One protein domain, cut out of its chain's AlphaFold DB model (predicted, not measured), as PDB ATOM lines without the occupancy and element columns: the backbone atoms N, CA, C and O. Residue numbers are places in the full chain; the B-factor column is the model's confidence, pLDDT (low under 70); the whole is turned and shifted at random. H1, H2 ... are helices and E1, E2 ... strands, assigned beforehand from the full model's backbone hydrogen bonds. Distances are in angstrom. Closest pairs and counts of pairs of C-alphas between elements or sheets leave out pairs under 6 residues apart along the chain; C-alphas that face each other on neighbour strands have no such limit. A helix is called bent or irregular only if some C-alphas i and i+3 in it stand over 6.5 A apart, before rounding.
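AT A GLANCE: This is residues 91 to 150 of the 150 residues of the protein "Beta-lactamase domain-containing protein" of Candidatus Poribacteria bacterium (UniProt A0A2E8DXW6). Going along the printed part from its first residue, you see an open, flat L: the single helix H1 sticks out as one arm, a long winding link, residues 108 to 127, makes the corner and base, and the hairpin of E1 and E2 makes the far end. After E2 the tail, residues 145 to 150, folds back toward that link. The printed part has 60 residues, with one named helix and two named strands in the order H1, E1, E2; the sheet E1 - E2 is antiparallel and the class is mixed, helices and strands. The whole is only just extended, close to loose, with a radius of gyration of the C-alphas of 16.1 A and spans of 49 by 28 by 15 A.

IN THESE COORDINATES: Find C-alpha 91 at (3.196, -39.784, -31.708); from there H1, residues 91 to 107, runs 26.1 A to C-alpha 107 at (5.479, -17.670, -18.042). It is neither bent nor irregular, but only just: C-alphas 91 and 94 are 6.1 A apart. E1, residues 128 to 134, runs 15.6 A, and E2, residues 139 to 144, runs 16.0 A to C-alpha 144 at (-23.185, -22.900, -31.153).

HOW THE PARTS SIT: H1 and E2 are apart. E1 and E2 form a hairpin with a tight link of 4 residues, antiparallel at 149 degrees. Look at N 129 and O 143, 2.7 A apart, and N 141 and O 132, 2.8 A apart, both within hydrogen-bond range. In H1, 10 of 13 O i to N i+4 pairs are within range.

THE WHOLE: The C-alphas of Arg 108 and Asp 136, the two farthest apart, are 50.0 A from each other. Residues 91 to 101, 104 to 109 and 134 to 139 stand free. The link from H1 to E1, 20 residues, is long. The printed part has no cut, and no printed residue is under 70 in pLDDT.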
ATOM      1  N   ALA A  91       4.640 -40.037 -31.654       96.75
ATOM      2  CA  ALA A  91       3.196 -39.784 -31.708       96.75
ATOM      3  C   ALA A  91       2.705 -38.820 -30.603       96.75
ATOM      4  O   ALA A  91       3.181 -37.691 -30.498       96.75
ATOM      5  N   SER A  92       1.747 -39.244 -29.774       97.75
ATOM      6  CA  SER A  92       1.172 -38.407 -28.714       97.75
ATOM      7  C   SER A  92       2.171 -37.959 -27.643       97.75
ATOM      8  O   SER A  92       1.865 -36.991 -26.953       97.75
ATOM      9  N   MET A  93       3.356 -38.574 -27.522       97.25
ATOM     10  CA  MET A  93       4.397 -38.083 -26.608       97.25
ATOM     11  C   MET A  93       4.873 -36.669 -26.980       97.25
ATOM     12  O   MET A  93       5.327 -35.932 -26.107       97.25
ATOM     13  N   SER A  94       4.676 -36.230 -28.232       97.75
ATOM     14  CA  SER A  94       4.932 -34.845 -28.649       97.75
ATOM     15  C   SER A  94       4.121 -33.808 -27.858       97.75
ATOM     16  O   SER A  94       4.556 -32.665 -27.746       97.75
ATOM     17  N   LYS A  95       2.980 -34.186 -27.254       97.94
ATOM     18  CA  LYS A  95       2.156 -33.273 -26.440       97.94
ATOM     19  C   LYS A  95       2.927 -32.681 -25.266       97.94
ATOM     20  O   LYS A  95       2.692 -31.523 -24.940       97.94
ATOM     21  N   LEU A  96       3.849 -33.431 -24.655       97.50
ATOM     22  CA  LEU A  96       4.673 -32.910 -23.561       97.50
ATOM     23  C   LEU A  96       5.551 -31.751 -24.048       97.50
ATOM     24  O   LEU A  96       5.606 -30.709 -23.403       97.50
ATOM     25  N   ILE A  97       6.169 -31.901 -25.223       97.56
ATOM     26  CA  ILE A  97       7.015 -30.871 -25.836       97.56
ATOM     27  C   ILE A  97       6.180 -29.624 -26.155       97.56
ATOM     28  O   ILE A  97       6.551 -28.517 -25.771       97.56
ATOM     29  N   THR A  98       5.019 -29.798 -26.798       97.94
ATOM     30  CA  THR A  98       4.102 -28.687 -27.103       97.94
ATOM     31  C   THR A  98       3.585 -28.005 -25.836       97.94
ATOM     32  O   THR A  98       3.500 -26.783 -25.797       97.94
ATOM     33  N   THR A  99       3.288 -28.772 -24.784       98.00
ATOM     34  CA  THR A  99       2.834 -28.233 -23.494       98.00
ATOM     35  C   THR A  99       3.914 -27.370 -22.856       98.00
ATOM     36  O   THR A  99       3.618 -26.261 -22.429       98.00
ATOM     37  N   VAL A 100       5.172 -27.823 -22.837       98.12
ATOM     38  CA  VAL A 100       6.290 -27.014 -22.325       98.12
ATOM     39  C   VAL A 100       6.442 -25.724 -23.131       98.12
ATOM     40  O   VAL A 100       6.581 -24.661 -22.537       98.12
ATOM     41  N   ALA A 101       6.363 -25.783 -24.463       97.94
ATOM     42  CA  ALA A 101       6.428 -24.583 -25.300       97.94
ATOM     43  C   ALA A 101       5.285 -23.595 -24.995       97.94
ATOM     44  O   ALA A 101       5.514 -22.390 -24.909       97.94
ATOM     45  N   ALA A 102       4.066 -24.100 -24.782       96.75
ATOM     46  CA  ALA A 102       2.923 -23.282 -24.389       96.75
ATOM     47  C   ALA A 102       3.134 -22.655 -22.997       96.75
ATOM     48  O   ALA A 102       2.985 -21.447 -22.830       96.75
ATOM     49  N   LEU A 103       3.595 -23.437 -22.016       98.00
ATOM     50  CA  LEU A 103       3.883 -22.944 -20.666       98.00
ATOM     51  C   LEU A 103       5.012 -21.905 -20.639       98.00
ATOM     52  O   LEU A 103       4.925 -20.940 -19.889       98.00
ATOM     53  N   GLN A 104       6.019 -22.020 -21.506       98.31
ATOM     54  CA  GLN A 104       7.036 -20.974 -21.666       98.31
ATOM     55  C   GLN A 104       6.430 -19.647 -22.145       98.31
ATOM     56  O   GLN A 104       6.897 -18.578 -21.754       98.31
ATOM     57  N   LEU A 105       5.404 -19.686 -23.001       97.25
ATOM     58  CA  LEU A 105       4.684 -18.484 -23.430       97.25
ATOM     59  C   LEU A 105       3.802 -17.924 -22.303       97.25
ATOM     60  O   LEU A 105       3.756 -16.705 -22.126       97.25
ATOM     61  N   TYR A 106       3.171 -18.798 -21.517       97.44
ATOM     62  CA  TYR A 106       2.429 -18.430 -20.307       97.44
ATOM     63  C   TYR A 106       3.328 -17.720 -19.280       97.44
ATOM     64  O   TYR A 106       2.999 -16.627 -18.825       97.44
ATOM     65  N   GLU A 107       4.507 -18.270 -18.974       97.94
ATOM     66  CA  GLU A 107       5.479 -17.670 -18.042       97.94
ATOM     67  C   GLU A 107       5.999 -16.308 -18.522       97.94
ATOM     68  O   GLU A 107       6.314 -15.434 -17.715       97.94
ATOM     69  N   ARG A 108       6.057 -16.100 -19.843       97.94
ATOM     70  CA  ARG A 108       6.410 -14.814 -20.467       97.94
ATOM     71  C   ARG A 108       5.248 -13.815 -20.507       97.94
ATOM     72  O   ARG A 108       5.436 -12.705 -20.997       97.94
ATOM     73  N   GLY A 109       4.066 -14.188 -20.015       96.69
ATOM     74  CA  GLY A 109       2.884 -13.327 -19.972       96.69
ATOM     75  C   GLY A 109       2.198 -13.127 -21.326       96.69
ATOM     76  O   GLY A 109       1.464 -12.156 -21.489       96.69
ATOM     77  N   HIS A 110       2.427 -14.010 -22.306       96.44
ATOM     78  CA  HIS A 110       1.742 -13.919 -23.602       96.44
ATOM     79  C   HIS A 110       0.261 -14.309 -23.520       96.44
ATOM     80  O   HIS A 110      -0.535 -13.837 -24.325       96.44
ATOM     81  N   TYR A 111      -0.100 -15.165 -22.564       96.12
ATOM     82  CA  TYR A 111      -1.477 -15.509 -22.228       96.12
ATOM     83  C   TYR A 111      -1.546 -16.028 -20.783       96.12
ATOM     84  O   TYR A 111      -0.526 -16.364 -20.179       96.12
ATOM     85  N   HIS A 112      -2.756 -16.114 -20.242       94.88
ATOM     86  CA  HIS A 112      -3.080 -16.720 -18.954       94.88
ATOM     87  C   HIS A 112      -4.085 -17.863 -19.144       94.88
ATOM     88  O   HIS A 112      -4.660 -18.004 -20.219       94.88
ATOM     89  N   MET A 113      -4.303 -18.688 -18.117       92.88
ATOM     90  CA  MET A 113      -5.215 -19.841 -18.217       92.88
ATOM     91  C   MET A 113      -6.676 -19.426 -18.431       92.88
ATOM     92  O   MET A 113      -7.492 -20.251 -18.810       92.88
ATOM     93  N   GLU A 114      -6.992 -18.158 -18.164       92.94
ATOM     94  CA  GLU A 114      -8.292 -17.538 -18.384       92.94
ATOM     95  C   GLU A 114      -8.313 -16.623 -19.626       92.94
ATOM     96  O   GLU A 114      -9.263 -15.860 -19.816       92.94
ATOM     97  N   THR A 115      -7.258 -16.622 -20.450       94.00
ATOM     98  CA  THR A 115      -7.240 -15.852 -21.699       94.00
ATOM     99  C   THR A 115      -8.161 -16.515 -22.724       94.00
ATOM    100  O   THR A 115      -7.824 -17.592 -23.204       94.00
ATOM    101  N   PRO A 116      -9.253 -15.854 -23.163       92.38
ATOM    102  CA  PRO A 116     -10.197 -16.454 -24.100       92.38
ATOM    103  C   PRO A 116      -9.499 -16.974 -25.356       92.38
ATOM    104  O   PRO A 116      -8.815 -16.207 -26.039       92.38
ATOM    105  N   LEU A 117      -9.714 -18.244 -25.704       92.31
ATOM    106  CA  LEU A 117      -8.993 -18.892 -26.804       92.31
ATOM    107  C   LEU A 117      -9.181 -18.155 -28.136       92.31
ATOM    108  O   LEU A 117      -8.215 -17.974 -28.869       92.31
ATOM    109  N   GLY A 118     -10.391 -17.648 -28.402       93.56
ATOM    110  CA  GLY A 118     -10.713 -16.853 -29.596       93.56
ATOM    111  C   GLY A 118      -9.875 -15.576 -29.763       93.56
ATOM    112  O   GLY A 118      -9.723 -15.086 -30.877       93.56
ATOM    113  N   SER A 119      -9.286 -15.049 -28.681       93.25
ATOM    114  CA  SER A 119      -8.369 -13.899 -28.752       93.25
ATOM    115  C   SER A 119      -6.971 -14.265 -29.262       93.25
ATOM    116  O   SER A 119      -6.236 -13.390 -29.716       93.25
ATOM    117  N   ILE A 120      -6.617 -15.553 -29.205       93.75
ATOM    118  CA  ILE A 120      -5.336 -16.108 -29.658       93.75
ATOM    119  C   ILE A 120      -5.516 -16.819 -31.008       93.75
ATOM    120  O   ILE A 120      -4.711 -16.627 -31.916       93.75
ATOM    121  N   LEU A 121      -6.573 -17.627 -31.132       93.62
ATOM    122  CA  LEU A 121      -6.942 -18.411 -32.311       93.62
ATOM    123  C   LEU A 121      -8.355 -18.001 -32.764       93.62
ATOM    124  O   LEU A 121      -9.336 -18.527 -32.231       93.62
ATOM    125  N   PRO A 122      -8.487 -17.046 -33.706       93.69
ATOM    126  CA  PRO A 122      -9.777 -16.473 -34.106       93.69
ATOM    127  C   PRO A 122     -10.825 -17.492 -34.570       93.69
ATOM    128  O   PRO A 122     -12.021 -17.272 -34.394       93.69
ATOM    129  N   GLU A 123     -10.401 -18.632 -35.114       91.44
ATOM    130  CA  GLU A 123     -11.275 -19.741 -35.504       91.44
ATOM    131  C   GLU A 123     -12.040 -20.372 -34.320       91.44
ATOM    132  O   GLU A 123     -13.039 -21.057 -34.528       91.44
ATOM    133  N   PHE A 124     -11.623 -20.096 -33.078       92.25
ATOM    134  CA  PHE A 124     -12.289 -20.525 -31.845       92.25
ATOM    135  C   PHE A 124     -13.128 -19.421 -31.170       92.25
ATOM    136  O   PHE A 124     -13.573 -19.621 -30.038       92.25
ATOM    137  N   ASP A 125     -13.366 -18.264 -31.805       91.19
ATOM    138  CA  ASP A 125     -14.216 -17.211 -31.209       91.19
ATOM    139  C   ASP A 125     -15.707 -17.592 -31.191       91.19
ATOM    140  O   ASP A 125     -16.431 -17.290 -30.236       91.19
ATOM    141  N   GLN A 126     -16.157 -18.315 -32.223       91.38
ATOM    142  CA  GLN A 126     -17.529 -18.812 -32.373       91.38
ATOM    143  C   GLN A 126     -17.534 -20.304 -32.735       91.38
ATOM    144  O   GLN A 126     -17.928 -20.677 -33.838       91.38
ATOM    145  N   PRO A 127     -17.056 -21.177 -31.834       91.56
ATOM    146  CA  PRO A 127     -16.954 -22.591 -32.130       91.56
ATOM    147  C   PRO A 127     -18.341 -23.230 -32.136       91.56
ATOM    148  O   PRO A 127     -19.193 -22.940 -31.290       91.56
ATOM    149  N   GLU A 128     -18.537 -24.150 -33.068       92.94
ATOM    150  CA  GLU A 128     -19.738 -24.966 -33.143       92.94
ATOM    151  C   GLU A 128     -19.473 -26.370 -32.589       92.94
ATOM    152  O   GLU A 128     -18.366 -26.909 -32.666       92.94
ATOM    153  N   VAL A 129     -20.502 -26.968 -32.003       93.38
ATOM    154  CA  VAL A 129     -20.494 -28.311 -31.435       93.38
ATOM    155  C   VAL A 129     -21.217 -29.232 -32.399       93.38
ATOM    156  O   VAL A 129     -22.365 -28.988 -32.763       93.38
ATOM    157  N   PHE A 130     -20.541 -30.301 -32.803       95.19
ATOM    158  CA  PHE A 130     -21.131 -31.341 -33.634       95.19
ATOM    159  C   PHE A 130     -22.293 -32.042 -32.915       95.19
ATOM    160  O   PHE A 130     -22.130 -32.496 -31.781       95.19
ATOM    161  N   ILE A 131     -23.442 -32.152 -33.592       96.50
ATOM    162  CA  ILE A 131     -24.650 -32.822 -33.090       96.50
ATOM    163  C   ILE A 131     -24.886 -34.146 -33.812       96.50
ATOM    164  O   ILE A 131     -25.028 -35.188 -33.172       96.50
ATOM    165  N   SER A 132     -24.945 -34.117 -35.141       97.12
ATOM    166  CA  SER A 132     -25.291 -35.283 -35.953       97.12
ATOM    167  C   SER A 132     -24.865 -35.103 -37.408       97.12
ATOM    168  O   SER A 132     -24.524 -34.008 -37.857       97.12
ATOM    169  N   TRP A 133     -24.877 -36.203 -38.157       97.00
ATOM    170  CA  TRP A 133     -24.745 -36.194 -39.609       97.00
ATOM    171  C   TRP A 133     -26.137 -36.185 -40.251       97.00
ATOM    172  O   TRP A 133     -26.972 -37.024 -39.915       97.00
ATOM    173  N   ASP A 134     -26.390 -35.240 -41.155       96.06
ATOM    174  CA  ASP A 134     -27.592 -35.195 -41.988       96.06
ATOM    175  C   ASP A 134     -27.341 -36.034 -43.247       96.06
ATOM    176  O   ASP A 134     -26.605 -35.617 -44.143       96.06
ATOM    177  N   GLU A 135     -27.911 -37.241 -43.301       95.56
ATOM    178  CA  GLU A 135     -27.714 -38.159 -44.430       95.56
ATOM    179  C   GLU A 135     -28.314 -37.628 -45.734       95.56
ATOM    180  O   GLU A 135     -27.707 -37.799 -46.792       95.56
ATOM    181  N   ASP A 136     -29.451 -36.935 -45.677       95.38
ATOM    182  CA  ASP A 136     -30.119 -36.419 -46.873       95.38
ATOM    183  C   ASP A 136     -29.325 -35.268 -47.495       95.38
ATOM    184  O   ASP A 136     -29.191 -35.169 -48.717       95.38
ATOM    185  N   LYS A 137     -28.774 -34.390 -46.651       95.19
ATOM    186  CA  LYS A 137     -28.005 -33.222 -47.100       95.19
ATOM    187  C   LYS A 137     -26.515 -33.499 -47.244       95.19
ATOM    188  O   LYS A 137     -25.826 -32.678 -47.844       95.19
ATOM    189  N   GLN A 138     -26.028 -34.630 -46.733       95.31
ATOM    190  CA  GLN A 138     -24.606 -34.971 -46.659       95.31
ATOM    191  C   GLN A 138     -23.788 -33.871 -45.956       95.31
ATOM    192  O   GLN A 138     -22.723 -33.462 -46.426       95.31
ATOM    193  N   THR A 139     -24.305 -33.354 -44.838       96.31
ATOM    194  CA  THR A 139     -23.654 -32.289 -44.062       96.31
ATOM    195  C   THR A 139     -23.646 -32.580 -42.566       96.31
ATOM    196  O   THR A 139     -24.481 -33.312 -42.036       96.31
ATOM    197  N   PHE A 140     -22.700 -31.970 -41.851       96.00
ATOM    198  CA  PHE A 140     -22.708 -31.952 -40.391       96.00
ATOM    199  C   PHE A 140     -23.773 -30.972 -39.884       96.00
ATOM    200  O   PHE A 140     -23.835 -29.830 -40.338       96.00
ATOM    201  N   GLN A 141     -24.588 -31.409 -38.926       96.25
ATOM    202  CA  GLN A 141     -25.433 -30.537 -38.121       96.25
ATOM    203  C   GLN A 141     -24.668 -30.135 -36.861       96.25
ATOM    204  O   GLN A 141     -24.096 -30.979 -36.161       96.25
ATOM    205  N   THR A 142     -24.660 -28.838 -36.578       96.00
ATOM    206  CA  THR A 142     -23.923 -28.245 -35.465       96.00
ATOM    207  C   THR A 142     -24.813 -27.287 -34.670       96.00
ATOM    208  O   THR A 142     -25.827 -26.796 -35.168       96.00
ATOM    209  N   GLU A 143     -24.451 -27.034 -33.411       95.38
ATOM    210  CA  GLU A 143     -25.035 -25.962 -32.596       95.38
ATOM    211  C   GLU A 143     -23.931 -25.053 -32.038       95.38
ATOM    212  O   GLU A 143     -22.826 -25.533 -31.786       95.38
ATOM    213  N   PRO A 144     -24.180 -23.756 -31.793       94.69
ATOM    214  CA  PRO A 144     -23.185 -22.900 -31.153       94.69
ATOM    215  C   PRO A 144     -22.763 -23.434 -29.776       94.69
ATOM    216  O   PRO A 144     -23.605 -23.848 -28.972       94.69
ATOM    217  N   ALA A 145     -21.467 -23.385 -29.459       92.00
ATOM    218  CA  ALA A 145     -20.983 -23.804 -28.147       92.00
ATOM    219  C   ALA A 145     -21.588 -22.952 -27.017       92.00
ATOM    220  O   ALA A 145     -21.547 -21.722 -27.031       92.00
ATOM    221  N   ARG A 146     -22.107 -23.613 -25.972       87.94
ATOM    222  CA  ARG A 146     -22.789 -22.944 -24.840       87.94
ATOM    223  C   ARG A 146     -21.849 -22.159 -23.925       87.94
ATOM    224  O   ARG A 146     -22.300 -21.298 -23.173       87.94
ATOM    225  N   LYS A 147     -20.558 -22.488 -23.938       82.62
ATOM    226  CA  LYS A 147     -19.507 -21.785 -23.196       82.62
ATOM    227  C   LYS A 147     -18.374 -21.463 -24.154       82.62
ATOM    228  O   LYS A 147     -17.982 -22.318 -24.943       82.62
ATOM    229  N   LYS A 148     -17.838 -20.247 -24.044       73.56
ATOM    230  CA  LYS A 148     -16.598 -19.881 -24.726       73.56
ATOM    231  C   LYS A 148     -15.441 -20.684 -24.136       73.56
ATOM    232  O   LYS A 148     -15.425 -20.929 -22.928       73.56
ATOM    233  N   PHE A 149     -14.495 -21.075 -24.983       77.50
ATOM    234  CA  PHE A 149     -13.232 -21.638 -24.520       77.50
ATOM    235  C   PHE A 149     -12.428 -20.524 -23.850       77.50
ATOM    236  O   PHE A 149     -12.147 -19.493 -24.472       77.50
ATOM    237  N   VAL A 150     -12.153 -20.724 -22.565       71.56
ATOM    238  CA  VAL A 150     -11.317 -19.857 -21.733       71.56
ATOM    239  C   VAL A 150      -9.939 -20.479 -21.613       71.56
ATOM    240  O   VAL A 150      -9.888 -21.734 -21.621       71.56
TER     241      VAL A 150